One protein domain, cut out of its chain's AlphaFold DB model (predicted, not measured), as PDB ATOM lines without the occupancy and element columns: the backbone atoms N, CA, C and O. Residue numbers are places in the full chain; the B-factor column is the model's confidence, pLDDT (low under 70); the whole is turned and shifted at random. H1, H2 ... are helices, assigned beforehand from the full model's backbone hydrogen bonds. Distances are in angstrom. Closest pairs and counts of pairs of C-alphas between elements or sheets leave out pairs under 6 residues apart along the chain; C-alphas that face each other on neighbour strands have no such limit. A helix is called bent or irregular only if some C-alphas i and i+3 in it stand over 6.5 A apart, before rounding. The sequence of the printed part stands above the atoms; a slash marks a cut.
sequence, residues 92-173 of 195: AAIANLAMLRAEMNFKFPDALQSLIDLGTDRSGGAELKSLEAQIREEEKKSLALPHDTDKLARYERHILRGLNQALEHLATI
ATOM      1  N   ALA A  92     242.718 200.571 243.029       85.69
ATOM      2  CA  ALA A  92     243.243 200.128 244.314       85.69
ATOM      3  C   ALA A  92     242.928 201.130 245.436       85.69
ATOM      4  O   ALA A  92     242.405 200.733 246.473       85.69
ATOM      5  N   ALA A  93     243.163 202.428 245.218       84.25
ATOM      6  CA  ALA A  93     242.879 203.458 246.219       84.25
ATOM      7  C   ALA A  93     241.385 203.531 246.580       84.25
ATOM      8  O   ALA A  93     241.032 203.667 247.747       84.25
ATOM      9  N   ILE A  94     240.482 203.397 245.604       83.44
ATOM     10  CA  ILE A  94     239.032 203.372 245.844       83.44
ATOM     11  C   ILE A  94     238.640 202.139 246.667       83.44
ATOM     12  O   ILE A  94     237.848 202.263 247.604       83.44
ATOM     13  N   ALA A  95     239.205 200.968 246.355       84.38
ATOM     14  CA  ALA A  95     238.977 199.751 247.132       84.38
ATOM     15  C   ALA A  95     239.501 199.894 248.573       84.38
ATOM     16  O   ALA A  95     238.762 199.623 249.522       84.38
ATOM     17  N   ASN A  96     240.721 200.409 248.744       86.75
ATOM     18  CA  ASN A  96     241.322 200.678 250.051       86.75
ATOM     19  C   ASN A  96     240.482 201.667 250.865       86.75
ATOM     20  O   ASN A  96     240.223 201.430 252.040       86.75
ATOM     21  N   LEU A  97     239.993 202.745 250.246       84.94
ATOM     22  CA  LEU A  97     239.116 203.714 250.906       84.94
ATOM     23  C   LEU A  97     237.819 203.082 251.397       84.94
ATOM     24  O   LEU A  97     237.368 203.401 252.497       84.94
ATOM     25  N   ALA A  98     237.209 202.199 250.605       84.94
ATOM     26  CA  ALA A  98     236.015 201.480 251.027       84.94
ATOM     27  C   ALA A  98     236.306 200.586 252.244       84.94
ATOM     28  O   ALA A  98     235.524 200.585 253.194       84.94
ATOM     29  N   MET A  99     237.448 199.891 252.248       85.75
ATOM     30  CA  MET A  99     237.885 199.061 253.375       85.75
ATOM     31  C   MET A  99     238.174 199.894 254.629       85.75
ATOM     32  O   MET A  99     237.629 199.595 255.686       85.75
ATOM     33  N   LEU A 100     238.954 200.971 254.511       84.44
ATOM     34  CA  LEU A 100     239.311 201.849 255.628       84.44
ATOM     35  C   LEU A 100     238.087 202.545 256.230       84.44
ATOM     36  O   LEU A 100     237.973 202.662 257.447       84.44
ATOM     37  N   ARG A 101     237.136 202.982 255.395       82.00
ATOM     38  CA  ARG A 101     235.874 203.566 255.873       82.00
ATOM     39  C   ARG A 101     234.993 202.529 256.567       82.00
ATOM     40  O   ARG A 101     234.371 202.848 257.576       82.00
ATOM     41  N   ALA A 102     234.948 201.295 256.063       83.12
ATOM     42  CA  ALA A 102     234.239 200.205 256.731       83.12
ATOM     43  C   ALA A 102     234.888 199.853 258.079       83.12
ATOM     44  O   ALA A 102     234.180 199.673 259.065       83.12
ATOM     45  N   GLU A 103     236.221 199.818 258.139       82.88
ATOM     46  CA  GLU A 103     236.973 199.602 259.375       82.88
ATOM     47  C   GLU A 103     236.739 200.733 260.384       82.88
ATOM     48  O   GLU A 103     236.488 200.456 261.556       82.88
ATOM     49  N   MET A 104     236.741 201.991 259.929       79.81
ATOM     50  CA  MET A 104     236.404 203.148 260.757       79.81
ATOM     51  C   MET A 104     234.996 203.016 261.338       79.81
ATOM     52  O   MET A 104     234.837 203.132 262.546       79.81
ATOM     53  N   ASN A 105     233.991 202.722 260.509       80.62
ATOM     54  CA  ASN A 105     232.613 202.549 260.974       80.62
ATOM     55  C   ASN A 105     232.454 201.347 261.916       80.62
ATOM     56  O   ASN A 105     231.621 201.382 262.813       80.62
ATOM     57  N   PHE A 106     233.222 200.274 261.717       80.25
ATOM     58  CA  PHE A 106     233.180 199.102 262.589       80.25
ATOM     59  C   PHE A 106     233.800 199.388 263.962       80.25
ATOM     60  O   PHE A 106     233.224 199.027 264.986       80.25
ATOM     61  N   LYS A 107     234.970 200.038 263.988       76.81
ATOM     62  CA  LYS A 107     235.698 200.359 265.226       76.81
ATOM     63  C   LYS A 107     235.109 201.563 265.965       76.81
ATOM     64  O   LYS A 107     235.183 201.620 267.188       76.81
ATOM     65  N   PHE A 108     234.513 202.502 265.234       74.56
ATOM     66  CA  PHE A 108     233.983 203.767 265.742       74.56
ATOM     67  C   PHE A 108     232.591 204.058 265.132       74.56
ATOM     68  O   PHE A 108     232.456 204.975 264.321       74.56
ATOM     69  N   PRO A 109     231.547 203.289 265.504       66.62
ATOM     70  CA  PRO A 109     230.212 203.367 264.893       66.62
ATOM     71  C   PRO A 109     229.510 204.721 265.065       66.62
ATOM     72  O   PRO A 109     228.718 205.099 264.208       66.62
ATOM     73  N   ASP A 110     229.857 205.476 266.110       68.62
ATOM     74  CA  ASP A 110     229.507 206.887 266.268       68.62
ATOM     75  C   ASP A 110     230.781 207.677 266.579       68.62
ATOM     76  O   ASP A 110     231.175 207.801 267.735       68.62
ATOM     77  N   ALA A 111     231.450 208.225 265.564       59.22
ATOM     78  CA  ALA A 111     232.666 209.026 265.753       59.22
ATOM     79  C   ALA A 111     232.456 210.251 266.677       59.22
ATOM     80  O   ALA A 111     233.397 210.718 267.310       59.22
ATOM     81  N   LEU A 112     231.219 210.757 266.786       52.50
ATOM     82  CA  LEU A 112     230.843 211.833 267.713       52.50
ATOM     83  C   LEU A 112     230.565 211.331 269.140       52.50
ATOM     84  O   LEU A 112     230.937 212.012 270.090       52.50
ATOM     85  N   GLN A 113     229.948 210.155 269.301       51.28
ATOM     86  CA  GLN A 113     229.648 209.573 270.616       51.28
ATOM     87  C   GLN A 113     230.901 208.944 271.241       51.28
ATOM     88  O   GLN A 113     231.145 209.096 272.433       51.28
ATOM     89  N   SER A 114     231.759 208.332 270.420       53.22
ATOM     90  CA  SER A 114     233.038 207.772 270.849       53.22
ATOM     91  C   SER A 114     234.008 208.850 271.321       53.22
ATOM     92  O   SER A 114     234.722 208.606 272.279       53.22
ATOM     93  N   LEU A 115     233.999 210.063 270.749       49.69
ATOM     94  CA  LEU A 115     234.778 211.200 271.265       49.69
ATOM     95  C   LEU A 115     234.326 211.662 272.664       49.69
ATOM     96  O   LEU A 115     235.132 212.223 273.404       49.69
ATOM     97  N   ILE A 116     233.051 211.450 273.004       51.34
ATOM     98  CA  ILE A 116     232.461 211.782 274.309       51.34
ATOM     99  C   ILE A 116     232.740 210.657 275.323       51.34
ATOM    100  O   ILE A 116     233.069 210.951 276.471       51.34
ATOM    101  N   ASP A 117     232.690 209.391 274.891       49.47
ATOM    102  CA  ASP A 117     233.007 208.218 275.722       49.47
ATOM    103  C   ASP A 117     234.529 207.996 275.908       49.47
ATOM    104  O   ASP A 117     234.959 207.474 276.936       49.47
ATOM    105  N   LEU A 118     235.379 208.459 274.978       51.06
ATOM    106  CA  LEU A 118     236.857 208.418 275.029       51.06
ATOM    107  C   LEU A 118     237.455 209.499 275.946       51.06
ATOM    108  O   LEU A 118     238.536 210.035 275.687       51.06
ATOM    109  N   GLY A 119     236.788 209.804 277.054       49.91
ATOM    110  CA  GLY A 119     237.281 210.735 278.065       49.91
ATOM    111  C   GLY A 119     238.644 210.371 278.675       49.91
ATOM    112  O   GLY A 119     239.200 211.201 279.391       49.91
ATOM    113  N   THR A 120     239.223 209.188 278.419       49.19
ATOM    114  CA  THR A 120     240.470 208.762 279.091       49.19
ATOM    115  C   THR A 120     241.452 207.876 278.310       49.19
ATOM    116  O   THR A 120     242.580 207.717 278.781       49.19
ATOM    117  N   ASP A 121     241.141 207.366 277.112       53.03
ATOM    118  CA  ASP A 121     242.018 206.382 276.448       53.03
ATOM    119  C   ASP A 121     242.843 207.005 275.310       53.03
ATOM    120  O   ASP A 121     242.399 207.167 274.172       53.03
ATOM    121  N   ARG A 122     244.109 207.340 275.609       53.75
ATOM    122  CA  ARG A 122     245.069 207.893 274.626       53.75
ATOM    123  C   ARG A 122     245.318 206.966 273.425       53.75
ATOM    124  O   ARG A 122     245.740 207.453 272.379       53.75
ATOM    125  N   SER A 123     245.086 205.659 273.575       55.94
ATOM    126  CA  SER A 123     245.259 204.639 272.531       55.94
ATOM    127  C   SER A 123     244.204 204.753 271.429       55.94
ATOM    128  O   SER A 123     244.568 204.870 270.261       55.94
ATOM    129  N   GLY A 124     242.916 204.835 271.784       59.47
ATOM    130  CA  GLY A 124     241.823 204.947 270.809       59.47
ATOM    131  C   GLY A 124     241.901 206.227 269.970       59.47
ATOM    132  O   GLY A 124     241.694 206.199 268.759       59.47
ATOM    133  N   GLY A 125     242.311 207.343 270.581       66.25
ATOM    134  CA  GLY A 125     242.527 208.604 269.863       66.25
ATOM    135  C   GLY A 125     243.740 208.599 268.923       66.25
ATOM    136  O   GLY A 125     243.749 209.329 267.930       66.25
ATOM    137  N   ALA A 126     244.772 207.795 269.207       71.31
ATOM    138  CA  ALA A 126     245.921 207.631 268.316       71.31
ATOM    139  C   ALA A 126     245.575 206.748 267.106       71.31
ATOM    140  O   ALA A 126     245.977 207.064 265.986       71.31
ATOM    141  N   GLU A 127     244.790 205.690 267.323       74.44
ATOM    142  CA  GLU A 127     244.291 204.804 266.267       74.44
ATOM    143  C   GLU A 127     243.292 205.502 265.335       74.44
ATOM    144  O   GLU A 127     243.385 205.353 264.120       74.44
ATOM    145  N   LEU A 128     242.390 206.336 265.867       74.31
ATOM    146  CA  LEU A 128     241.486 207.144 265.041       74.31
ATOM    147  C   LEU A 128     242.277 208.079 264.109       74.31
ATOM    148  O   LEU A 128     242.040 208.112 262.903       74.31
ATOM    149  N   LYS A 129     243.277 208.791 264.650       78.12
ATOM    150  CA  LYS A 129     244.122 209.716 263.875       78.12
ATOM    151  C   LYS A 129     244.957 209.010 262.809       78.12
ATOM    152  O   LYS A 129     245.201 209.592 261.753       78.12
ATOM    153  N   SER A 130     245.426 207.789 263.071       82.12
ATOM    154  CA  SER A 130     246.176 207.019 262.076       82.12
ATOM    155  C   SER A 130     245.267 206.533 260.944       82.12
ATOM    156  O   SER A 130     245.653 206.658 259.781       82.12
ATOM    157  N   LEU A 131     244.043 206.086 261.250       80.38
ATOM    158  CA  LEU A 131     243.039 205.717 260.245       80.38
ATOM    159  C   LEU A 131     242.613 206.923 259.392       80.38
ATOM    160  O   LEU A 131     242.558 206.829 258.167       80.38
ATOM    161  N   GLU A 132     242.372 208.078 260.016       80.00
ATOM    162  CA  GLU A 132     242.072 209.333 259.311       80.00
ATOM    163  C   GLU A 132     243.223 209.765 258.392       80.00
ATOM    164  O   GLU A 132     242.991 210.213 257.266       80.00
ATOM    165  N   ALA A 133     244.472 209.611 258.842       83.06
ATOM    166  CA  ALA A 133     245.646 209.907 258.027       83.06
ATOM    167  C   ALA A 133     245.754 208.969 256.814       83.06
ATOM    168  O   ALA A 133     246.005 209.450 255.709       83.06
ATOM    169  N   GLN A 134     245.504 207.669 257.003       83.38
ATOM    170  CA  GLN A 134     245.490 206.678 255.921       83.38
ATOM    171  C   GLN A 134     244.384 206.971 254.903       83.38
ATOM    172  O   GLN A 134     244.649 207.006 253.704       83.38
ATOM    173  N   ILE A 135     243.167 207.278 255.360       82.44
ATOM    174  CA  ILE A 135     242.062 207.667 254.472       82.44
ATOM    175  C   ILE A 135     242.434 208.913 253.678       82.44
ATOM    176  O   ILE A 135     242.259 208.942 252.466       82.44
ATOM    177  N   ARG A 136     243.009 209.926 254.327       81.75
ATOM    178  CA  ARG A 136     243.424 211.154 253.646       81.75
ATOM    179  C   ARG A 136     244.525 210.911 252.614       81.75
ATOM    180  O   ARG A 136     244.599 211.632 251.618       81.75
ATOM    181  N   GLU A 137     245.415 209.956 252.856       81.75
ATOM    182  CA  GLU A 137     246.445 209.564 251.895       81.75
ATOM    183  C   GLU A 137     245.839 208.847 250.684       81.75
ATOM    184  O   GLU A 137     246.101 209.238 249.545       81.75
ATOM    185  N   GLU A 138     244.971 207.864 250.913       79.12
ATOM    186  CA  GLU A 138     244.294 207.134 249.840       79.12
ATOM    187  C   GLU A 138     243.331 208.041 249.050       79.12
ATOM    188  O   GLU A 138     243.242 207.933 247.828       79.12
ATOM    189  N   GLU A 139     242.700 209.031 249.692       76.25
ATOM    190  CA  GLU A 139     241.905 210.072 249.022       76.25
ATOM    191  C   GLU A 139     242.754 210.953 248.103       76.25
ATOM    192  O   GLU A 139     242.287 211.371 247.046       76.25
ATOM    193  N   LYS A 140     244.017 211.231 248.455       74.69
ATOM    194  CA  LYS A 140     244.930 211.950 247.552       74.69
ATOM    195  C   LYS A 140     245.304 211.097 246.344       74.69
ATOM    196  O   LYS A 140     245.369 211.637 245.241       74.69
ATOM    197  N   LYS A 141     245.520 209.792 246.537       72.12
ATOM    198  CA  LYS A 141     245.814 208.844 245.448       72.12
ATOM    199  C   LYS A 141     244.611 208.686 244.511       72.12
ATOM    200  O   LYS A 141     244.780 208.670 243.294       72.12
ATOM    201  N   SER A 142     243.391 208.671 245.050       68.25
ATOM    202  CA  SER A 142     242.159 208.598 244.256       68.25
ATOM    203  C   SER A 142     241.737 209.939 243.633       68.25
ATOM    204  O   SER A 142     240.996 209.940 242.650       68.25
ATOM    205  N   LEU A 143     242.214 211.089 244.141       62.78
ATOM    206  CA  LEU A 143     241.851 212.437 243.663       62.78
ATOM    207  C   LEU A 143     242.143 212.641 242.169       62.78
ATOM    208  O   LEU A 143     241.446 213.399 241.483       62.78
ATOM    209  N   ALA A 144     243.161 211.947 241.660       57.03
ATOM    210  CA  ALA A 144     243.545 211.984 240.260       57.03
ATOM    211  C   ALA A 144     242.506 211.331 239.338       57.03
ATOM    212  O   ALA A 144     242.566 211.563 238.134       57.03
ATOM    213  N   LEU A 145     241.516 210.576 239.837       62.81
ATOM    214  CA  LEU A 145     240.596 209.818 238.989       62.81
ATOM    215  C   LEU A 145     239.113 209.924 239.393       62.81
ATOM    216  O   LEU A 145     238.774 210.099 240.566       62.81
ATOM    217  N   PRO A 146     238.181 209.871 238.417       62.09
ATOM    218  CA  PRO A 146     236.754 209.847 238.718       62.09
ATOM    219  C   PRO A 146     236.418 208.653 239.617       62.09
ATOM    220  O   PRO A 146     236.686 207.519 239.249       62.09
ATOM    221  N   HIS A 147     235.768 208.894 240.758       61.47
ATOM    222  CA  HIS A 147     235.383 207.856 241.732       61.47
ATOM    223  C   HIS A 147     234.258 206.920 241.249       61.47
ATOM    224  O   HIS A 147     233.705 206.137 242.014       61.47
ATOM    225  N   ASP A 148     233.867 207.045 239.986       66.81
ATOM    226  CA  ASP A 148     232.759 206.315 239.394       66.81
ATOM    227  C   ASP A 148     233.328 205.096 238.665       66.81
ATOM    228  O   ASP A 148     233.987 205.238 237.630       66.81
ATOM    229  N   THR A 149     233.109 203.908 239.227       65.25
ATOM    230  CA  THR A 149     233.671 202.633 238.748       65.25
ATOM    231  C   THR A 149     233.315 202.363 237.286       65.25
ATOM    232  O   THR A 149     234.164 201.941 236.501       65.25
ATOM    233  N   ASP A 150     232.099 202.722 236.867       70.88
ATOM    234  CA  ASP A 150     231.647 202.607 235.477       70.88
ATOM    235  C   ASP A 150     232.418 203.533 234.528       70.88
ATOM    236  O   ASP A 150     232.579 203.235 233.339       70.88
ATOM    237  N   LYS A 151     232.884 204.685 235.022       73.31
ATOM    238  CA  LYS A 151     233.737 205.580 234.235       73.31
ATOM    239  C   LYS A 151     235.143 205.004 234.120       73.31
ATOM    240  O   LYS A 151     235.685 205.042 233.019       73.31
ATOM    241  N   LEU A 152     235.693 204.436 235.195       76.19
ATOM    242  CA  LEU A 152     237.018 203.804 235.190       76.19
ATOM    243  C   LEU A 152     237.091 202.663 234.170       76.19
ATOM    244  O   LEU A 152     237.928 202.722 233.275       76.19
ATOM    245  N   ALA A 153     236.122 201.744 234.173       79.62
ATOM    246  CA  ALA A 153     236.064 200.647 233.199       79.62
ATOM    247  C   ALA A 153     235.953 201.134 231.736       79.62
ATOM    248  O   ALA A 153     236.507 200.544 230.802       79.62
ATOM    249  N   ARG A 154     235.246 202.249 231.491       81.00
ATOM    250  CA  ARG A 154     235.184 202.867 230.151       81.00
ATOM    251  C   ARG A 154     236.526 203.464 229.741       81.00
ATOM    252  O   ARG A 154     236.886 203.362 228.566       81.00
ATOM    253  N   TYR A 155     237.240 204.088 230.677       80.81
ATOM    254  CA  TYR A 155     238.582 204.607 230.435       80.81
ATOM    255  C   TYR A 155     239.579 203.483 230.193       80.81
ATOM    256  O   TYR A 155     240.324 203.574 229.222       80.81
ATOM    257  N   GLU A 156     239.527 202.405 230.976       86.62
ATOM    258  CA  GLU A 156     240.334 201.201 230.774       86.62
ATOM    259  C   GLU A 156     240.191 200.696 229.343       86.62
ATOM    260  O   GLU A 156     241.156 200.634 228.583       86.62
ATOM    261  N   ARG A 157     238.946 200.444 228.923       87.94
ATOM    262  CA  ARG A 157     238.649 199.944 227.583       87.94
ATOM    263  C   ARG A 157     239.131 200.896 226.492       87.94
ATOM    264  O   ARG A 157     239.566 200.443 225.433       87.94
ATOM    265  N   HIS A 158     239.028 202.204 226.716       85.94
ATOM    266  CA  HIS A 158     239.506 203.205 225.768       85.94
ATOM    267  C   HIS A 158     241.037 203.211 225.660       85.94
ATOM    268  O   HIS A 158     241.559 203.206 224.546       85.94
ATOM    269  N   ILE A 159     241.742 203.170 226.793       87.31
ATOM    270  CA  ILE A 159     243.207 203.149 226.865       87.31
ATOM    271  C   ILE A 159     243.749 201.863 226.244       87.31
ATOM    272  O   ILE A 159     244.596 201.937 225.356       87.31
ATOM    273  N   LEU A 160     243.211 200.705 226.634       90.62
ATOM    274  CA  LEU A 160     243.599 199.402 226.091       90.62
ATOM    275  C   LEU A 160     243.393 199.338 224.579       90.62
ATOM    276  O   LEU A 160     244.259 198.857 223.854       90.62
ATOM    277  N   ARG A 161     242.273 199.872 224.074       91.12
ATOM    278  CA  ARG A 161     242.035 199.937 222.629       91.12
ATOM    279  C   ARG A 161     243.079 200.799 221.923       91.12
ATOM    280  O   ARG A 161     243.585 200.375 220.891       91.12
ATOM    281  N   GLY A 162     243.393 201.980 222.458       89.38
ATOM    282  CA  GLY A 162     244.418 202.854 221.882       89.38
ATOM    283  C   GLY A 162     245.808 202.213 221.892       89.38
ATOM    284  O   GLY A 162     246.526 202.298 220.901       89.38
ATOM    285  N   LEU A 163     246.154 201.517 222.978       90.69
ATOM    286  CA  LEU A 163     247.424 200.808 223.121       90.69
ATOM    287  C   LEU A 163     247.541 199.641 222.133       90.69
ATOM    288  O   LEU A 163     248.534 199.551 221.416       90.69
ATOM    289  N   ASN A 164     246.507 198.802 222.026       92.69
ATOM    290  CA  ASN A 164     246.490 197.690 221.072       92.69
ATOM    291  C   ASN A 164     246.580 198.186 219.627       92.69
ATOM    292  O   ASN A 164     247.363 197.653 218.850       92.69
ATOM    293  N   GLN A 165     245.857 199.257 219.282       92.88
ATOM    294  CA  GLN A 165     245.957 199.873 217.958       92.88
ATOM    295  C   GLN A 165     247.378 200.371 217.674       92.88
ATOM    296  O   GLN A 165     247.915 200.112 216.599       92.88
ATOM    297  N   ALA A 166     248.016 201.053 218.629       90.88
ATOM    298  CA  ALA A 166     249.386 201.532 218.459       90.88
ATOM    299  C   ALA A 166     250.380 200.376 218.242       90.88
ATOM    300  O   ALA A 166     251.233 200.462 217.357       90.88
ATOM    301  N   LEU A 167     250.236 199.279 218.995       93.12
ATOM    302  CA  LEU A 167     251.053 198.073 218.835       93.12
ATOM    303  C   LEU A 167     250.821 197.384 217.482       93.12
ATOM    304  O   LEU A 167     251.786 197.028 216.809       93.12
ATOM    305  N   GLU A 168     249.567 197.240 217.048       94.06
ATOM    306  CA  GLU A 168     249.211 196.668 215.741       94.06
ATOM    307  C   GLU A 168     249.799 197.488 214.584       94.06
ATOM    308  O   GLU A 168     250.392 196.936 213.652       94.06
ATOM    309  N   HIS A 169     249.696 198.819 214.653       92.69
ATOM    310  CA  HIS A 169     250.294 199.713 213.664       92.69
ATOM    311  C   HIS A 169     251.822 199.612 213.654       92.69
ATOM    312  O   HIS A 169     252.420 199.542 212.578       92.69
ATOM    313  N   LEU A 170     252.453 199.554 214.830       91.88
ATOM    314  CA  LEU A 170     253.902 199.401 214.948       91.88
ATOM    315  C   LEU A 170     254.369 198.073 214.339       91.88
ATOM    316  O   LEU A 170     255.317 198.057 213.554       91.88
ATOM    317  N   ALA A 171     253.676 196.974 214.637       91.62
ATOM    318  CA  ALA A 171     253.965 195.663 214.065       91.62
ATOM    319  C   ALA A 171     253.820 195.662 212.535       91.62
ATOM    320  O   ALA A 171     254.699 195.164 211.830       91.62
ATOM    321  N   THR A 172     252.759 196.290 212.020       92.88
ATOM    322  CA  THR A 172     252.495 196.391 210.577       92.88
ATOM    323  C   THR A 172     253.620 197.124 209.846       92.88
ATOM    324  O   THR A 172     254.127 196.631 208.839       92.88
ATOM    325  N   ILE A 173     254.048 198.283 210.360       90.50
ATOM    326  CA  ILE A 173     255.125 199.080 209.749       90.50
ATOM    327  C   ILE A 173     256.443 198.295 209.749       90.50
ATOM    328  O   ILE A 173     257.143 198.247 208.736       90.50
TER     329      ILE A 173
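Overview. This is residues 92 to 173 of the 195 residues of an uncharacterized protein of Nostoc sp. NIES-2111 (UniProt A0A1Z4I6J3). A long helix, H4, sticks out with residues 156 to 173 from one end of a pair of helices, H1 and H3, which run side by side in opposite ways. The short helix H2 lies at the other end of this pair, in the connection from H1 to H3, and H4 adds much of the length of the whole. The printed part has 82 residues, with four named helices in the order H1, H2, H3, H4 and no named strand, and its class is all helix. It is extended, with a radius of gyration of the C-alphas of 20.6 A, and its outline is a rod spanning 71 by 20 by 15 A.

Arrangement. The longest helix, H4, residues 149 to 173, touches no helix, and its residues 156 to 173 stand free. A short link of 6 residues joins it to H3, residues 122 to 142, and the two are apart. H3 touches H1, residues 92 to 107, with 17 pairs of C-alphas within 8 A. The closest C-alphas of H1 and H3 are those of Ala 93 and Glu 138, 5.4 A apart. Their lines stand at a shallow tilt of 23 degrees, opposite ways, and their centres are 10.5 A apart. H2, residues 111 to 117, is near H3, with 5 pairs of C-alphas within 10 A. H1 and H2 are only just apart, their closest C-alphas standing 8.0 A from each other. H4 is apart from H1 and from H2. In H1, H3 and H4 every O i to N i+4 pair is within hydrogen-bond range; in H2 it is 1 of 3, beside 2 of 4 O i to N i+3 pairs.

Along the chain. H4 runs 36.2 A from C-alpha 149 at (233.671, 202.633, 238.748) to C-alpha 173 at (255.125, 199.080, 209.749). H3 runs 30.5 A from C-alpha 122 to C-alpha 142. H1 begins at C-alpha 92 at (243.243, 200.128, 244.314) and is 22.2 A long to C-alpha 107. H2 has seven residues, from Ala 111 to Asp 117. No helix is bent or irregular.

Size, cuts and confidence. The two C-alphas farthest apart are those of Gly 119 and Ile 173, at 71.6 A. Residues 116 to 123 also stand free. Without the stretches that stand free, the body of 56 residues spans 41 by 17 by 15 A. The printed part has no cut; the links H1 to H2 and H2 to H3 are tight, and no link is long. The mean pLDDT of the printed part is 75.6, and the model's confidence is under 70 at residues 109 to 125 and 142 to 149.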